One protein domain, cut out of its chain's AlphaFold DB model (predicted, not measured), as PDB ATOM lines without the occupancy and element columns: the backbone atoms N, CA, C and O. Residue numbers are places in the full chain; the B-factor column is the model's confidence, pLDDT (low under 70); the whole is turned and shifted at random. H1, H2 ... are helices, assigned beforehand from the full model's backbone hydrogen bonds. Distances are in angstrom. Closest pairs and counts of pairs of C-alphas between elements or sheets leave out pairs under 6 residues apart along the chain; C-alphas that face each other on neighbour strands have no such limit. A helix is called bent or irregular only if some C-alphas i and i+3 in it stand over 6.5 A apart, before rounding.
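Overview. This is residues 3 to 64 of the 65 residues of an uncharacterized protein of Vibrio cholerae (UniProt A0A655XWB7). Three short helices pack crosswise into a small core: H1 and H2 follow each other round a tight turn and make a corner, and H3 packs over one side of this pair, crossing H1 and reaching H2 near its own last residues. Residues 27 to 50, a long stretch with no named element, swing out from the end of H2 in a wide loop past the beginning of H1 and come back to the beginning of H3. The printed part has 62 residues, with three named helices in the order H1, H2, H3 and no named strand, and its class is all helix. It is compact, with a radius of gyration of the C-alphas of 11.1 A, and rounded, with spans of 28 by 26 by 17 A.

Along the chain. The longest helix by residues is H1, residues 3 to 15, which begins at C-alpha 3 at (194.202, 118.953, 132.965) and is 19.0 A long from first to last C-alpha. H2, residues 17 to 26, begins at C-alpha 17 at (207.025, 122.550, 120.153) and is 14.3 A long. H3, residues 51 to 62, is 17.7 A long and ends at C-alpha 62 at (206.093, 129.019, 133.253). H3 is neither bent nor irregular, but only just: C-alphas 52 and 55 are 6.4 A apart.

Arrangement. H1 touches H2 with its residues 9 to 13 alone, and the closest C-alphas of the two, those of Cys 12 and Ala 20, are 4.9 A apart. H1 and H2 run opposite ways at a steep tilt of 49 degrees. Residues 6 to 10 of H1 touch residues 53 to 57 of H3, and the closest C-alphas, those of Leu 9 and Ile 57, are 6.6 A apart. The lines of H1 and H3 are about perpendicular, at 81 degrees. H3 touches H2 with residues 60 to 61 alone, and the closest C-alphas, those of Arg 21 and Leu 60, are 6.3 A apart. H2 and H3 run the same way at a tilt of 38 degrees, only just steep. The helix packing is mostly crossed, with 0 of the 3 touching pairs at a shallow tilt. Every O i to N i+4 pair is within hydrogen-bond range in H2, against 8 of 9 in H1 and 6 of 8 in H3.

Size, cuts and confidence. The two C-alphas farthest apart, those of Ala 18 and Ala 40, are 29.5 A apart, and the first and last printed C-alphas, of Thr 3 and Val 64, are 17.7 A apart. The printed part has no cut. The link from H1 to H2 is tight, with 1 residue, and the link from H2 to H3 is long, with 24 residues, whose C-alphas lie 9 to 16 A from the mean of the C-alphas. The mean pLDDT of the printed part of this model is 93.1, and no printed residue is under 70.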
ATOM      1  N   THR A   3     194.518 120.085 133.861       94.38
ATOM      2  CA  THR A   3     194.202 118.953 132.965       94.38
ATOM      3  C   THR A   3     193.635 119.383 131.607       94.38
ATOM      4  O   THR A   3     193.924 118.768 130.579       94.38
ATOM      5  N   TYR A   4     192.867 120.477 131.575       94.06
ATOM      6  CA  TYR A   4     192.410 121.099 130.330       94.06
ATOM      7  C   TYR A   4     193.588 121.659 129.526       94.06
ATOM      8  O   TYR A   4     193.717 121.378 128.337       94.06
ATOM      9  N   VAL A   5     194.462 122.417 130.194       94.94
ATOM     10  CA  VAL A   5     195.653 122.999 129.566       94.94
ATOM     11  C   VAL A   5     196.577 121.899 129.045       94.94
ATOM     12  O   VAL A   5     197.053 121.995 127.919       94.94
ATOM     13  N   ASP A   6     196.759 120.826 129.813       95.38
ATOM     14  CA  ASP A   6     197.570 119.678 129.420       95.38
ATOM     15  C   ASP A   6     197.019 119.011 128.156       95.38
ATOM     16  O   ASP A   6     197.781 118.705 127.245       95.38
ATOM     17  N   THR A   7     195.696 118.836 128.066       94.94
ATOM     18  CA  THR A   7     195.038 118.254 126.883       94.94
ATOM     19  C   THR A   7     195.267 119.119 125.643       94.94
ATOM     20  O   THR A   7     195.641 118.609 124.588       94.94
ATOM     21  N   VAL A   8     195.076 120.436 125.764       95.38
ATOM     22  CA  VAL A   8     195.265 121.374 124.648       95.38
ATOM     23  C   VAL A   8     196.725 121.400 124.203       95.38
ATOM     24  O   VAL A   8     197.011 121.248 123.016       95.38
ATOM     25  N   LEU A   9     197.656 121.543 125.147       95.94
ATOM     26  CA  LEU A   9     199.078 121.627 124.833       95.94
ATOM     27  C   LEU A   9     199.654 120.301 124.352       95.94
ATOM     28  O   LEU A   9     200.535 120.320 123.501       95.94
ATOM     29  N   SER A  10     199.141 119.160 124.814       95.50
ATOM     30  CA  SER A  10     199.503 117.860 124.248       95.50
ATOM     31  C   SER A  10     199.163 117.804 122.753       95.50
ATOM     32  O   SER A  10     200.041 117.478 121.957       95.50
ATOM     33  N   GLY A  11     197.970 118.261 122.349       94.69
ATOM     34  CA  GLY A  11     197.604 118.387 120.932       94.69
ATOM     35  C   GLY A  11     198.473 119.388 120.155       94.69
ATOM     36  O   GLY A  11     198.842 119.136 119.010       94.69
ATOM     37  N   CYS A  12     198.875 120.505 120.772       96.00
ATOM     38  CA  CYS A  12     199.831 121.430 120.151       96.00
ATOM     39  C   CYS A  12     201.208 120.779 119.933       96.00
ATOM     40  O   CYS A  12     201.824 120.972 118.884       96.00
ATOM     41  N   LEU A  13     201.681 120.006 120.914       95.19
ATOM     42  CA  LEU A  13     202.967 119.311 120.880       95.19
ATOM     43  C   LEU A  13     202.998 118.167 119.861       95.19
ATOM     44  O   LEU A  13     204.068 117.876 119.333       95.19
ATOM     45  N   GLU A  14     201.854 117.552 119.551       94.44
ATOM     46  CA  GLU A  14     201.743 116.596 118.440       94.44
ATOM     47  C   GLU A  14     202.035 117.246 117.079       94.44
ATOM     48  O   GLU A  14     202.524 116.571 116.173       94.44
ATOM     49  N   PHE A  15     201.783 118.552 116.936       94.69
ATOM     50  CA  PHE A  15     202.141 119.304 115.738       94.69
ATOM     51  C   PHE A  15     203.598 119.788 115.781       94.69
ATOM     52  O   PHE A  15     204.385 119.455 114.897       94.69
ATOM     53  N   SER A  16     203.967 120.593 116.786       96.06
ATOM     54  CA  SER A  16     205.363 120.961 117.078       96.06
ATOM     55  C   SER A  16     205.502 121.723 118.402       96.06
ATOM     56  O   SER A  16     204.581 122.406 118.850       96.06
ATOM     57  N   GLU A  17     206.704 121.710 118.987       96.06
ATOM     58  CA  GLU A  17     207.025 122.550 120.153       96.06
ATOM     59  C   GLU A  17     206.917 124.051 119.842       96.06
ATOM     60  O   GLU A  17     206.412 124.821 120.658       96.06
ATOM     61  N   ALA A  18     207.331 124.476 118.643       97.50
ATOM     62  CA  ALA A  18     207.236 125.873 118.219       97.50
ATOM     63  C   ALA A  18     205.780 126.364 118.189       97.50
ATOM     64  O   ALA A  18     205.490 127.478 118.623       97.50
ATOM     65  N   PHE A  19     204.855 125.515 117.734       97.56
ATOM     66  CA  PHE A  19     203.431 125.827 117.749       97.56
ATOM     67  C   PHE A  19     202.873 125.899 119.171       97.56
ATOM     68  O   PHE A  19     202.145 126.836 119.485       97.56
ATOM     69  N   ALA A  20     203.249 124.967 120.051       97.56
ATOM     70  CA  ALA A  20     202.853 125.014 121.458       97.56
ATOM     71  C   ALA A  20     203.356 126.291 122.157       97.56
ATOM     72  O   ALA A  20     202.610 126.913 122.911       97.56
ATOM     73  N   ARG A  21     204.584 126.730 121.846       97.81
ATOM     74  CA  ARG A  21     205.143 128.003 122.316       97.81
ATOM     75  C   ARG A  21     204.339 129.201 121.813       97.81
ATOM     76  O   ARG A  21     203.893 130.012 122.618       97.81
ATOM     77  N   GLN A  22     204.094 129.280 120.508       97.81
ATOM     78  CA  GLN A  22     203.290 130.361 119.941       97.81
ATOM     79  C   GLN A  22     201.878 130.386 120.552       97.81
ATOM     80  O   GLN A  22     201.346 131.458 120.837       97.81
ATOM     81  N   PHE A  23     201.279 129.216 120.782       97.56
ATOM     82  CA  PHE A  23     199.964 129.101 121.400       97.56
ATOM     83  C   PHE A  23     199.944 129.720 122.801       97.56
ATOM     84  O   PHE A  23     199.063 130.531 123.088       97.56
ATOM     85  N   VAL A  24     200.910 129.386 123.667       97.31
ATOM     86  CA  VAL A  24     200.956 129.963 125.021       97.31
ATOM     87  C   VAL A  24     201.240 131.465 124.987       97.31
ATOM     88  O   VAL A  24     200.574 132.206 125.701       97.31
ATOM     89  N   GLU A  25     202.128 131.936 124.108       97.62
ATOM     90  CA  GLU A  25     202.463 133.363 123.955       97.62
ATOM     91  C   GLU A  25     201.277 134.212 123.467       97.62
ATOM     92  O   GLU A  25     201.148 135.379 123.837       97.62
ATOM     93  N   GLN A  26     200.402 133.641 122.635       97.19
ATOM     94  CA  GLN A  26     199.237 134.331 122.065       97.19
ATOM     95  C   GLN A  26     197.953 134.144 122.886       97.19
ATOM     96  O   GLN A  26     196.955 134.823 122.637       97.19
ATOM     97  N   THR A  27     197.961 133.239 123.865       96.69
ATOM     98  CA  THR A  27     196.819 133.006 124.752       96.69
ATOM     99  C   THR A  27     196.846 133.998 125.909       96.69
ATOM    100  O   THR A  27     197.824 134.106 126.641       96.69
ATOM    101  N   LEU A  28     195.749 134.728 126.102       95.06
ATOM    102  CA  LEU A  28     195.593 135.652 127.224       95.06
ATOM    103  C   LEU A  28     195.034 134.923 128.451       95.06
ATOM    104  O   LEU A  28     194.244 133.990 128.320       95.06
ATOM    105  N   GLY A  29     195.374 135.404 129.649       93.06
ATOM    106  CA  GLY A  29     194.779 134.922 130.900       93.06
ATOM    107  C   GLY A  29     195.701 134.091 131.791       93.06
ATOM    108  O   GLY A  29     195.268 133.694 132.873       93.06
ATOM    109  N   TRP A  30     196.960 133.868 131.402       94.25
ATOM    110  CA  TRP A  30     197.942 133.122 132.204       94.25
ATOM    111  C   TRP A  30     198.243 133.749 133.573       94.25
ATOM    112  O   TRP A  30     198.630 133.037 134.498       94.25
ATOM    113  N   GLN A  31     197.989 135.052 133.742       92.56
ATOM    114  CA  GLN A  31     198.104 135.749 135.025       92.56
ATOM    115  C   GLN A  31     197.091 135.271 136.081       92.56
ATOM    116  O   GLN A  31     197.264 135.536 137.271       92.56
ATOM    117  N   HIS A  32     196.010 134.600 135.670       92.56
ATOM    118  CA  HIS A  32     195.021 134.068 136.601       92.56
ATOM    119  C   HIS A  32     195.481 132.728 137.202       92.56
ATOM    120  O   HIS A  32     196.200 131.965 136.554       92.56
ATOM    121  N   PRO A  33     195.064 132.396 138.439       90.94
ATOM    122  CA  PRO A  33     195.434 131.137 139.073       90.94
ATOM    123  C   PRO A  33     195.050 129.912 138.232       90.94
ATOM    124  O   PRO A  33     193.901 129.755 137.817       90.94
ATOM    125  N   LEU A  34     196.013 129.008 138.042       91.31
ATOM    126  CA  LEU A  34     195.802 127.714 137.404       91.31
ATOM    127  C   LEU A  34     195.667 126.629 138.475       91.31
ATOM    128  O   LEU A  34     196.610 126.344 139.208       91.31
ATOM    129  N   ASP A  35     194.480 126.041 138.564       93.25
ATOM    130  CA  ASP A  35     194.189 124.931 139.473       93.25
ATOM    131  C   ASP A  35     194.837 123.631 138.979       93.25
ATOM    132  O   ASP A  35     194.477 123.151 137.900       93.25
ATOM    133  N   ASN A  36     195.782 123.079 139.746       93.88
ATOM    134  CA  ASN A  36     196.461 121.826 139.418       93.88
ATOM    135  C   ASN A  36     195.619 120.617 139.841       93.88
ATOM    136  O   ASN A  36     195.796 120.047 140.917       93.88
ATOM    137  N   ASP A  37     194.720 120.210 138.952       94.56
ATOM    138  CA  ASP A  37     193.788 119.107 139.148       94.56
ATOM    139  C   ASP A  37     194.290 117.765 138.580       94.56
ATOM    140  O   ASP A  37     193.507 116.832 138.453       94.56
ATOM    141  N   ARG A  38     195.590 117.613 138.275       91.56
ATOM    142  CA  ARG A  38     196.144 116.378 137.668       91.56
ATOM    143  C   ARG A  38     195.868 115.101 138.478       91.56
ATOM    144  O   ARG A  38     195.680 114.040 137.895       91.56
ATOM    145  N   HIS A  39     195.823 115.197 139.809       89.75
ATOM    146  CA  HIS A  39     195.542 114.054 140.694       89.75
ATOM    147  C   HIS A  39     194.043 113.760 140.869       89.75
ATOM    148  O   HIS A  39     193.680 112.669 141.301       89.75
ATOM    149  N   ALA A  40     193.176 114.723 140.551       91.06
ATOM    150  CA  ALA A  40     191.725 114.592 140.624       91.06
ATOM    151  C   ALA A  40     191.087 115.403 139.480       91.06
ATOM    152  O   ALA A  40     190.571 116.499 139.730       91.06
ATOM    153  N   PRO A  41     191.165 114.901 138.226       88.44
ATOM    154  CA  PRO A  41     190.786 115.664 137.043       88.44
ATOM    155  C   PRO A  41     189.340 116.144 137.113       88.44
ATOM    156  O   PRO A  41     188.411 115.350 137.257       88.44
ATOM    157  N   LYS A  42     189.145 117.454 136.971       90.12
ATOM    158  CA  LYS A  42     187.821 118.077 136.837       90.12
ATOM    159  C   LYS A  42     187.378 118.121 135.377       90.12
ATOM    160  O   LYS A  42     186.184 118.175 135.089       90.12
ATOM    161  N   TYR A  43     188.338 118.091 134.453       87.00
ATOM    162  CA  TYR A  43     188.087 117.998 133.023       87.00
ATOM    163  C   TYR A  43     187.953 116.529 132.594       87.00
ATOM    164  O   TYR A  43     188.924 115.778 132.605       87.00
ATOM    165  N   GLY A  44     186.741 116.116 132.212       79.31
ATOM    166  CA  GLY A  44     186.433 114.713 131.896       79.31
ATOM    167  C   GLY A  44     186.993 114.197 130.564       79.31
ATOM    168  O   GLY A  44     187.105 112.990 130.388       79.31
ATOM    169  N   ASN A  45     187.379 115.087 129.644       83.56
ATOM    170  CA  ASN A  45     187.890 114.725 128.315       83.56
ATOM    171  C   ASN A  45     189.427 114.769 128.256       83.56
ATOM    172  O   ASN A  45     189.996 115.264 127.283       83.56
ATOM    173  N   LEU A  46     190.098 114.304 129.312       80.69
ATOM    174  CA  LEU A  46     191.557 114.191 129.341       80.69
ATOM    175  C   LEU A  46     192.003 113.133 128.320       80.69
ATOM    176  O   LEU A  46     191.721 111.948 128.488       80.69
ATOM    177  N   ALA A  47     192.687 113.558 127.257       78.00
ATOM    178  CA  ALA A  47     193.125 112.683 126.171       78.00
ATOM    179  C   ALA A  47     194.531 113.058 125.686       78.00
ATOM    180  O   ALA A  47     194.913 114.223 125.723       78.00
ATOM    181  N   GLY A  48     195.297 112.064 125.230       76.69
ATOM    182  CA  GLY A  48     196.576 112.268 124.532       76.69
ATOM    183  C   GLY A  48     197.772 112.677 125.402       76.69
ATOM    184  O   GLY A  48     198.907 112.511 124.968       76.69
ATOM    185  N   VAL A  49     197.554 113.131 126.641       89.06
ATOM    186  CA  VAL A  49     198.636 113.597 127.524       89.06
ATOM    187  C   VAL A  49     199.498 112.432 128.009       89.06
ATOM    188  O   VAL A  49     199.070 111.610 128.822       89.06
ATOM    189  N   LYS A  50     200.744 112.378 127.539       89.56
ATOM    190  CA  LYS A  50     201.751 111.436 128.029       89.56
ATOM    191  C   LYS A  50     202.467 112.007 129.256       89.56
ATOM    192  O   LYS A  50     202.729 113.210 129.288       89.56
ATOM    193  N   PRO A  51     202.874 111.172 130.230       87.88
ATOM    194  CA  PRO A  51     203.609 111.637 131.405       87.88
ATOM    195  C   PRO A  51     204.874 112.437 131.067       87.88
ATOM    196  O   PRO A  51     205.172 113.412 131.756       87.88
ATOM    197  N   GLU A  52     205.586 112.080 129.990       89.50
ATOM    198  CA  GLU A  52     206.762 112.829 129.530       89.50
ATOM    199  C   GLU A  52     206.451 114.263 129.059       89.50
ATOM    200  O   GLU A  52     207.323 115.128 129.127       89.50
ATOM    201  N   GLN A  53     205.218 114.547 128.622       92.25
ATOM    202  CA  GLN A  53     204.827 115.877 128.144       92.25
ATOM    203  C   GLN A  53     204.582 116.859 129.290       92.25
ATOM    204  O   GLN A  53     204.735 118.060 129.079       92.25
ATOM    205  N   HIS A  54     204.249 116.388 130.500       94.25
ATOM    206  CA  HIS A  54     203.953 117.271 131.634       94.25
ATOM    207  C   HIS A  54     205.099 118.244 131.927       94.25
ATOM    208  O   HIS A  54     204.856 119.429 132.120       94.25
ATOM    209  N   GLY A  55     206.349 117.768 131.893       95.31
ATOM    210  CA  GLY A  55     207.512 118.620 132.147       95.31
ATOM    211  C   GLY A  55     207.676 119.733 131.109       95.31
ATOM    212  O   GLY A  55     207.977 120.868 131.470       95.31
ATOM    213  N   LEU A  56     207.434 119.433 129.830       95.75
ATOM    214  CA  LEU A  56     207.498 120.426 128.757       95.75
ATOM    215  C   LEU A  56     206.329 121.416 128.838       95.75
ATOM    216  O   LEU A  56     206.523 122.617 128.680       95.75
ATOM    217  N   ILE A  57     205.127 120.925 129.138       96.44
ATOM    218  CA  ILE A  57     203.938 121.754 129.360       96.44
ATOM    219  C   ILE A  57     204.169 122.736 130.515       96.44
ATOM    220  O   ILE A  57     203.896 123.929 130.373       96.44
ATOM    221  N   ASP A  58     204.731 122.265 131.629       96.44
ATOM    222  CA  ASP A  58     205.037 123.105 132.787       96.44
ATOM    223  C   ASP A  58     206.061 124.198 132.434       96.44
ATOM    224  O   ASP A  58     205.895 125.347 132.846       96.44
ATOM    225  N   GLN A  59     207.071 123.882 131.613       96.88
ATOM    226  CA  GLN A  59     208.045 124.863 131.116       96.88
ATOM    227  C   GLN A  59     207.408 125.917 130.201       96.88
ATOM    228  O   GLN A  59     207.689 127.106 130.355       96.88
ATOM    229  N   LEU A  60     206.540 125.503 129.274       96.88
ATOM    230  CA  LEU A  60     205.843 126.413 128.358       96.88
ATOM    231  C   LEU A  60     204.947 127.394 129.120       96.88
ATOM    232  O   LEU A  60     204.977 128.592 128.853       96.88
ATOM    233  N   ILE A  61     204.184 126.901 130.097       95.62
ATOM    234  CA  ILE A  61     203.308 127.736 130.925       95.62
ATOM    235  C   ILE A  61     204.134 128.676 131.812       95.62
ATOM    236  O   ILE A  61     203.784 129.845 131.952       95.62
ATOM    237  N   ALA A  62     205.229 128.195 132.407       95.06
ATOM    238  CA  ALA A  62     206.093 129.019 133.253       95.06
ATOM    239  C   ALA A  62     206.746 130.186 132.493       95.06
ATOM    240  O   ALA A  62     207.066 131.195 133.109       95.06
ATOM    241  N   ALA A  63     206.925 130.076 131.173       95.00
ATOM    242  CA  ALA A  63     207.509 131.133 130.349       95.00
ATOM    243  C   ALA A  63     206.569 132.328 130.092       95.00
ATOM    244  O   ALA A  63     207.045 133.391 129.696       95.00
ATOM    245  N   VAL A  64     205.256 132.167 130.292       93.94
ATOM    246  CA  VAL A  64     204.228 133.181 129.969       93.94
ATOM    247  C   VAL A  64     203.417 133.643 131.188       93.94
ATOM    248  O   VAL A  64     202.418 134.348 131.038       93.94
TER     249      VAL A  64